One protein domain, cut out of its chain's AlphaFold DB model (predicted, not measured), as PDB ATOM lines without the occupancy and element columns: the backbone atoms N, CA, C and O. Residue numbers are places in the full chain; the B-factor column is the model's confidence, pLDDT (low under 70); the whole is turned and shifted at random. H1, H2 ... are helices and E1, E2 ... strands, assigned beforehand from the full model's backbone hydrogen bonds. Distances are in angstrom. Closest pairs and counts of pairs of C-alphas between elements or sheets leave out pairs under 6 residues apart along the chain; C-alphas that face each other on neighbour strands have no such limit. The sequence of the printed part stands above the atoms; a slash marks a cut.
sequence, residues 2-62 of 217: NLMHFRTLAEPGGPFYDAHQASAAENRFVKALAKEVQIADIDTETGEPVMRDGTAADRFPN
ATOM      1  N   ASN A   2     135.327 158.382  69.552       93.25
ATOM      2  CA  ASN A   2     134.293 158.926  68.670       93.25
ATOM      3  C   ASN A   2     134.103 158.158  67.352       93.25
ATOM      4  O   ASN A   2     133.148 158.430  66.625       93.25
ATOM      5  N   LEU A   3     135.016 157.244  67.012       94.44
ATOM      6  CA  LEU A   3     134.928 156.425  65.797       94.44
ATOM      7  C   LEU A   3     134.362 155.022  66.064       94.44
ATOM      8  O   LEU A   3     134.083 154.290  65.114       94.44
ATOM      9  N   MET A   4     134.171 154.655  67.334       94.88
ATOM     10  CA  MET A   4     133.653 153.348  67.728       94.88
ATOM     11  C   MET A   4     132.133 153.379  67.855       94.88
ATOM     12  O   MET A   4     131.569 154.277  68.481       94.88
ATOM     13  N   HIS A   5     131.487 152.371  67.272       95.94
ATOM     14  CA  HIS A   5     130.067 152.086  67.463       95.94
ATOM     15  C   HIS A   5     129.926 150.836  68.331       95.94
ATOM     16  O   HIS A   5     130.807 149.973  68.309       95.94
ATOM     17  N   PHE A   6     128.814 150.695  69.052       96.38
ATOM     18  CA  PHE A   6     128.583 149.515  69.893       96.38
ATOM     19  C   PHE A   6     128.660 148.208  69.088       96.38
ATOM     20  O   PHE A   6     129.354 147.277  69.493       96.38
ATOM     21  N   ARG A   7     128.062 148.164  67.889       95.44
ATOM     22  CA  ARG A   7     128.138 147.008  66.976       95.44
ATOM     23  C   ARG A   7     129.562 146.601  66.605       95.44
ATOM     24  O   ARG A   7     129.793 145.427  66.348       95.44
ATOM     25  N   THR A   8     130.517 147.534  66.596       94.75
ATOM     26  CA  THR A   8     131.913 147.239  66.243       94.75
ATOM     27  C   THR A   8     132.534 146.238  67.217       94.75
ATOM     28  O   THR A   8     133.398 145.464  66.823       94.75
ATOM     29  N   LEU A   9     132.053 146.174  68.464       94.75
ATOM     30  CA  LEU A   9     132.530 145.206  69.454       94.75
ATOM     31  C   LEU A   9     132.236 143.742  69.083       94.75
ATOM     32  O   LEU A   9     132.938 142.854  69.557       94.75
ATOM     33  N   ALA A  10     131.224 143.487  68.249       95.25
ATOM     34  CA  ALA A  10     130.844 142.146  67.796       95.25
ATOM     35  C   ALA A  10     131.158 141.890  66.310       95.25
ATOM     36  O   ALA A  10     130.767 140.860  65.763       95.25
ATOM     37  N   GLU A  11     131.854 142.810  65.636       92.00
ATOM     38  CA  GLU A  11     132.388 142.558  64.292       92.00
ATOM     39  C   GLU A  11     133.523 141.514  64.341       92.00
ATOM     40  O   GLU A  11     134.126 141.323  65.398       92.00
ATOM     41  N   PRO A  12     133.848 140.827  63.224       89.56
ATOM     42  CA  PRO A  12     134.942 139.856  63.185       89.56
ATOM     43  C   PRO A  12     136.250 140.398  63.771       89.56
ATOM     44  O   PRO A  12     136.795 141.392  63.294       89.56
ATOM     45  N   GLY A  13     136.759 139.718  64.802       85.38
ATOM     46  CA  GLY A  13     137.961 140.122  65.538       85.38
ATOM     47  C   GLY A  13     137.715 141.080  66.708       85.38
ATOM     48  O   GLY A  13     138.679 141.449  67.372       85.38
ATOM     49  N   GLY A  14     136.469 141.487  66.961       90.88
ATOM     50  CA  GLY A  14     136.067 142.238  68.148       90.88
ATOM     51  C   GLY A  14     135.909 141.372  69.405       90.88
ATOM     52  O   GLY A  14     135.797 140.149  69.302       90.88
ATOM     53  N   PRO A  15     135.881 141.995  70.597       91.12
ATOM     54  CA  PRO A  15     135.849 141.295  71.885       91.12
ATOM     55  C   PRO A  15     134.599 140.431  72.102       91.12
ATOM     56  O   PRO A  15     134.668 139.429  72.805       91.12
ATOM     57  N   PHE A  16     133.469 140.781  71.485       93.44
ATOM     58  CA  PHE A  16     132.213 140.030  71.582       93.44
ATOM     59  C   PHE A  16     131.840 139.337  70.269       93.44
ATOM     60  O   PHE A  16     130.666 139.045  70.044       93.44
ATOM     61  N   TYR A  17     132.809 139.107  69.376       92.62
ATOM     62  CA  TYR A  17     132.554 138.421  68.114       92.62
ATOM     63  C   TYR A  17     132.021 137.000  68.340       92.62
ATOM     64  O   TYR A  17     132.605 136.210  69.079       92.62
ATOM     65  N   ASP A  18     130.935 136.668  67.645       91.81
ATOM     66  CA  ASP A  18     130.320 135.344  67.645       91.81
ATOM     67  C   ASP A  18     129.927 134.979  66.208       91.81
ATOM     68  O   ASP A  18     129.100 135.647  65.585       91.81
ATOM     69  N   ALA A  19     130.536 133.918  65.670       88.56
ATOM     70  CA  ALA A  19     130.315 133.471  64.297       88.56
ATOM     71  C   ALA A  19     128.912 132.882  64.062       88.56
ATOM     72  O   ALA A  19     128.496 132.753  62.911       88.56
ATOM     73  N   HIS A  20     128.191 132.515  65.125       88.31
ATOM     74  CA  HIS A  20     126.860 131.913  65.036       88.31
ATOM     75  C   HIS A  20     125.725 132.941  65.057       88.31
ATOM     76  O   HIS A  20     124.569 132.584  64.833       88.31
ATOM     77  N   GLN A  21     126.029 134.215  65.309       85.12
ATOM     78  CA  GLN A  21     125.027 135.272  65.285       85.12
ATOM     79  C   GLN A  21     124.760 135.788  63.874       85.12
ATOM     80  O   GLN A  21     125.659 135.911  63.047       85.12
ATOM     81  N   ALA A  22     123.503 136.163  63.624       83.75
ATOM     82  CA  ALA A  22     123.067 136.680  62.330       83.75
ATOM     83  C   ALA A  22     123.714 138.031  61.969       83.75
ATOM     84  O   ALA A  22     123.963 138.304  60.797       83.75
ATOM     85  N   SER A  23     123.979 138.892  62.960       90.31
ATOM     86  CA  SER A  23     124.705 140.147  62.756       90.31
ATOM     87  C   SER A  23     125.333 140.659  64.053       90.31
ATOM     88  O   SER A  23     124.844 140.371  65.144       90.31
ATOM     89  N   ALA A  24     126.366 141.497  63.935       90.19
ATOM     90  CA  ALA A  24     127.018 142.131  65.083       90.19
ATOM     91  C   ALA A  24     126.070 143.032  65.904       90.19
ATOM     92  O   ALA A  24     126.252 143.199  67.107       90.19
ATOM     93  N   ALA A  25     125.036 143.597  65.270       91.62
ATOM     94  CA  ALA A  25     124.035 144.419  65.951       91.62
ATOM     95  C   ALA A  25     123.082 143.594  66.833       91.62
ATOM     96  O   ALA A  25     122.515 144.124  67.785       91.62
ATOM     97  N   GLU A  26     122.930 142.303  66.534       91.44
ATOM     98  CA  GLU A  26     122.076 141.370  67.276       91.44
ATOM     99  C   GLU A  26     122.779 140.736  68.482       91.44
ATOM    100  O   GLU A  26     122.159 139.995  69.245       91.44
ATOM    101  N   ASN A  27     124.054 141.060  68.700       94.38
ATOM    102  CA  ASN A  27     124.822 140.501  69.795       94.38
ATOM    103  C   ASN A  27     124.265 140.895  71.160       94.38
ATOM    104  O   ASN A  27     124.080 142.076  71.462       94.38
ATOM    105  N   ARG A  28     124.035 139.886  72.009       93.88
ATOM    106  CA  ARG A  28     123.436 140.074  73.336       93.88
ATOM    107  C   ARG A  28     124.227 141.049  74.211       93.88
ATOM    108  O   ARG A  28     123.616 141.871  74.883       93.88
ATOM    109  N   PHE A  29     125.561 140.982  74.177       93.06
ATOM    110  CA  PHE A  29     126.424 141.835  74.993       93.06
ATOM    111  C   PHE A  29     126.417 143.262  74.458       93.06
ATOM    112  O   PHE A  29     126.236 144.202  75.221       93.06
ATOM    113  N   VAL A  30     126.505 143.428  73.136       95.25
ATOM    114  CA  VAL A  30     126.415 144.741  72.485       95.25
ATOM    115  C   VAL A  30     125.086 145.428  72.785       95.25
ATOM    116  O   VAL A  30     125.072 146.607  73.123       95.25
ATOM    117  N   LYS A  31     123.968 144.700  72.684       94.88
ATOM    118  CA  LYS A  31     122.640 145.238  72.994       94.88
ATOM    119  C   LYS A  31     122.507 145.625  74.464       94.88
ATOM    120  O   LYS A  31     121.921 146.663  74.745       94.88
ATOM    121  N   ALA A  32     123.035 144.811  75.378       95.31
ATOM    122  CA  ALA A  32     123.027 145.128  76.803       95.31
ATOM    123  C   ALA A  32     123.836 146.403  77.090       95.31
ATOM    124  O   ALA A  32     123.285 147.350  77.637       95.31
ATOM    125  N   LEU A  33     125.082 146.469  76.609       95.12
ATOM    126  CA  LEU A  33     125.969 147.622  76.797       95.12
ATOM    127  C   LEU A  33     125.414 148.909  76.175       95.12
ATOM    128  O   LEU A  33     125.535 149.980  76.758       95.12
ATOM    129  N   ALA A  34     124.795 148.822  74.996       96.12
ATOM    130  CA  ALA A  34     124.204 149.991  74.355       96.12
ATOM    131  C   ALA A  34     123.036 150.562  75.178       96.12
ATOM    132  O   ALA A  34     122.922 151.777  75.313       96.12
ATOM    133  N   LYS A  35     122.208 149.694  75.775       96.62
ATOM    134  CA  LYS A  35     121.060 150.102  76.600       96.62
ATOM    135  C   LYS A  35     121.440 150.743  77.933       96.62
ATOM    136  O   LYS A  35     120.618 151.440  78.514       96.62
ATOM    137  N   GLU A  36     122.659 150.532  78.423       95.31
ATOM    138  CA  GLU A  36     123.142 151.181  79.652       95.31
ATOM    139  C   GLU A  36     123.312 152.699  79.492       95.31
ATOM    140  O   GLU A  36     123.398 153.427  80.481       95.31
ATOM    141  N   VAL A  37     123.347 153.192  78.251       94.25
ATOM    142  CA  VAL A  37     123.553 154.602  77.938       94.25
ATOM    143  C   VAL A  37     122.268 155.214  77.390       94.25
ATOM    144  O   VAL A  37     121.614 154.651  76.515       94.25
ATOM    145  N   GLN A  38     121.948 156.417  77.866       94.31
ATOM    146  CA  GLN A  38     120.897 157.259  77.301       94.31
ATOM    147  C   GLN A  38     121.481 158.172  76.215       94.31
ATOM    148  O   GLN A  38     122.465 158.878  76.447       94.31
ATOM    149  N   ILE A  39     120.866 158.173  75.036       93.62
ATOM    150  CA  ILE A  39     121.264 158.960  73.867       93.62
ATOM    151  C   ILE A  39     120.191 160.009  73.585       93.62
ATOM    152  O   ILE A  39     119.001 159.696  73.568       93.62
ATOM    153  N   ALA A  40     120.621 161.251  73.369       92.62
ATOM    154  CA  ALA A  40     119.731 162.324  72.946       92.62
ATOM    155  C   ALA A  40     119.257 162.075  71.510       92.62
ATOM    156  O   ALA A  40     120.073 161.827  70.619       92.62
ATOM    157  N   ASP A  41     117.952 162.166  71.299       92.94
ATOM    158  CA  ASP A  41     117.292 162.008  70.007       92.94
ATOM    159  C   ASP A  41     116.131 163.008  69.884       92.94
ATOM    160  O   ASP A  41     115.835 163.748  70.826       92.94
ATOM    161  N   ILE A  42     115.489 163.058  68.722       92.62
ATOM    162  CA  ILE A  42     114.307 163.888  68.477       92.62
ATOM    163  C   ILE A  42     113.098 162.984  68.260       92.62
ATOM    164  O   ILE A  42     113.133 162.074  67.431       92.62
ATOM    165  N   ASP A  43     112.021 163.255  68.990       91.56
ATOM    166  CA  ASP A  43     110.760 162.544  68.825       91.56
ATOM    167  C   ASP A  43     110.170 162.817  67.431       91.56
ATOM    168  O   ASP A  43     110.014 163.965  67.010       91.56
ATOM    169  N   THR A  44     109.853 161.756  66.691       90.94
ATOM    170  CA  THR A  44     109.410 161.861  65.293       90.94
ATOM    171  C   THR A  44     107.979 162.368  65.127       90.94
ATOM    172  O   THR A  44     107.615 162.772  64.025       90.94
ATOM    173  N   GLU A  45     107.160 162.325  66.178       92.00
ATOM    174  CA  GLU A  45     105.761 162.761  66.153       92.00
ATOM    175  C   GLU A  45     105.603 164.191  66.680       92.00
ATOM    176  O   GLU A  45     104.828 164.972  66.127       92.00
ATOM    177  N   THR A  46     106.353 164.547  67.726       91.62
ATOM    178  CA  THR A  46     106.246 165.847  68.409       91.62
ATOM    179  C   THR A  46     107.358 166.828  68.035       91.62
ATOM    180  O   THR A  46     107.165 168.039  68.139       91.62
ATOM    181  N   GLY A  47     108.513 166.342  67.566       92.19
ATOM    182  CA  GLY A  47     109.695 167.160  67.274       92.19
ATOM    183  C   GLY A  47     110.459 167.627  68.518       92.19
ATOM    184  O   GLY A  47     111.378 168.441  68.397       92.19
ATOM    185  N   GLU A  48     110.094 167.146  69.707       94.06
ATOM    186  CA  GLU A  48     110.733 167.528  70.965       94.06
ATOM    187  C   GLU A  48     112.006 166.704  71.241       94.06
ATOM    188  O   GLU A  48     112.113 165.551  70.808       94.06
ATOM    189  N   PRO A  49     112.997 167.260  71.967       95.06
ATOM    190  CA  PRO A  49     114.159 166.497  72.405       95.06
ATOM    191  C   PRO A  49     113.767 165.405  73.403       95.06
ATOM    192  O   PRO A  49     113.152 165.686  74.431       95.06
ATOM    193  N   VAL A  50     114.201 164.176  73.141       95.19
ATOM    194  CA  VAL A  50     113.988 163.017  74.014       95.19
ATOM    195  C   VAL A  50     115.306 162.314  74.319       95.19
ATOM    196  O   VAL A  50     116.299 162.457  73.606       95.19
ATOM    197  N   MET A  51     115.321 161.539  75.401       94.75
ATOM    198  CA  MET A  51     116.399 160.602  75.702       94.75
ATOM    199  C   MET A  51     115.886 159.191  75.441       94.75
ATOM    200  O   MET A  51     114.807 158.836  75.918       94.75
ATOM    201  N   ARG A  52     116.645 158.400  74.685       94.88
ATOM    202  CA  ARG A  52     116.333 156.994  74.421       94.88
ATOM    203  C   ARG A  52     117.473 156.084  74.833       94.88
ATOM    204  O   ARG A  52     118.640 156.482  74.816       94.88
ATOM    205  N   ASP A  53     117.137 154.827  75.082       96.12
ATOM    206  CA  ASP A  53     118.131 153.772  75.215       96.12
ATOM    207  C   ASP A  53     119.017 153.713  73.960       96.12
ATOM    208  O   ASP A  53     118.553 153.828  72.813       96.12
ATOM    209  N   GLY A  54     120.314 153.521  74.183       95.69
ATOM    210  CA  GLY A  54     121.265 153.311  73.110       95.69
ATOM    211  C   GLY A  54     120.994 152.013  72.351       95.69
ATOM    212  O   GLY A  54     120.528 150.999  72.875       95.69
ATOM    213  N   THR A  55     121.328 152.042  71.069       96.25
ATOM    214  CA  THR A  55     121.241 150.912  70.149       96.25
ATOM    215  C   THR A  55     122.636 150.499  69.694       96.25
ATOM    216  O   THR A  55     123.603 151.253  69.792       96.25
ATOM    217  N   ALA A  56     122.757 149.303  69.116       95.69
ATOM    218  CA  ALA A  56     124.031 148.830  68.579       95.69
ATOM    219  C   ALA A  56     124.603 149.742  67.469       95.69
ATOM    220  O   ALA A  56     125.806 149.715  67.200       95.69
ATOM    221  N   ALA A  57     123.752 150.531  66.805       95.12
ATOM    222  CA  ALA A  57     124.164 151.464  65.764       95.12
ATOM    223  C   ALA A  57     124.750 152.767  66.322       95.12
ATOM    224  O   ALA A  57     125.420 153.474  65.571       95.12
ATOM    225  N   ASP A  58     124.532 153.079  67.601       96.62
ATOM    226  CA  ASP A  58     125.030 154.307  68.207       96.62
ATOM    227  C   ASP A  58     126.543 154.244  68.454       96.62
ATOM    228  O   ASP A  58     127.162 153.180  68.596       96.62
ATOM    229  N   ARG A  59     127.151 155.430  68.483       96.06
ATOM    230  CA  ARG A  59     128.552 155.606  68.866       96.06
ATOM    231  C   ARG A  59     128.702 155.586  70.373       96.06
ATOM    232  O   ARG A  59     127.754 155.844  71.108       96.06
ATOM    233  N   PHE A  60     129.928 155.354  70.824       95.44
ATOM    234  CA  PHE A  60     130.236 155.560  72.231       95.44
ATOM    235  C   PHE A  60     130.009 157.028  72.611       95.44
ATOM    236  O   PHE A  60     130.498 157.916  71.899       95.44
ATOM    237  N   PRO A  61     129.289 157.291  73.715       94.12
ATOM    238  CA  PRO A  61     129.005 158.646  74.150       94.12
ATOM    239  C   PRO A  61     130.307 159.366  74.505       94.12
ATOM    240  O   PRO A  61     131.244 158.781  75.059       94.12
ATOM    241  N   ASN A  62     130.370 160.656  74.189       93.25
ATOM    242  CA  ASN A  62     131.475 161.488  74.637       93.25
ATOM    243  C   ASN A  62     131.205 161.922  76.089       93.25
ATOM    244  O   ASN A  62     130.133 162.471  76.345       93.25
TER     245      ASN A  62
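Overview. This is residues 2 to 62 of the 217 residues of the protein "Cytochrome c1" of Brevundimonas sp (UniProt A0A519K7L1). With little regular structure, this is an elongated piece: two short helices, H1 and H2, pack together with the long loop 11 to 27 towards one end, and an antiparallel hairpin, E1 and E2, makes the other. The 61 printed residues hold H1, H2, E1, E2 in that order; the class is mixed, with 23 residues in named elements. It is only just loose, close to compact, with a radius of gyration of the C-alphas of 13.0 A and spans of 41 by 23 by 16 A.

Arrangement. Start at H1, residues 6 to 10; it touches H2, residues 28 to 35, closest at the C-alphas of Phe 6 and Val 30, 5.8 A. In H2 every O i to N i+4 pair is within hydrogen-bond range; in H1 0 of 1 is, but 2 of 2 O i to N i+3 pairs are. E1, residues 38 to 42, and E2, residues 49 to 53, form the hairpin, with N 39 and O 52 2.8 A apart, within hydrogen-bond range. H1 is apart from both strands.

Along the chain. Find C-alpha 6 at (128.583, 149.515, 69.893), where H1 begins. H2 runs 10.8 A, E1 12.9 A and E2 13.6 A, ending at C-alpha 53, (118.131, 153.772, 75.215).

Size, cuts and confidence. The C-alphas of Gly 13 and Thr 46 are farthest apart, 40.9 A. The printed part has no cut, the link H1 to H2 is long, and no printed residue is under 70 in pLDDT.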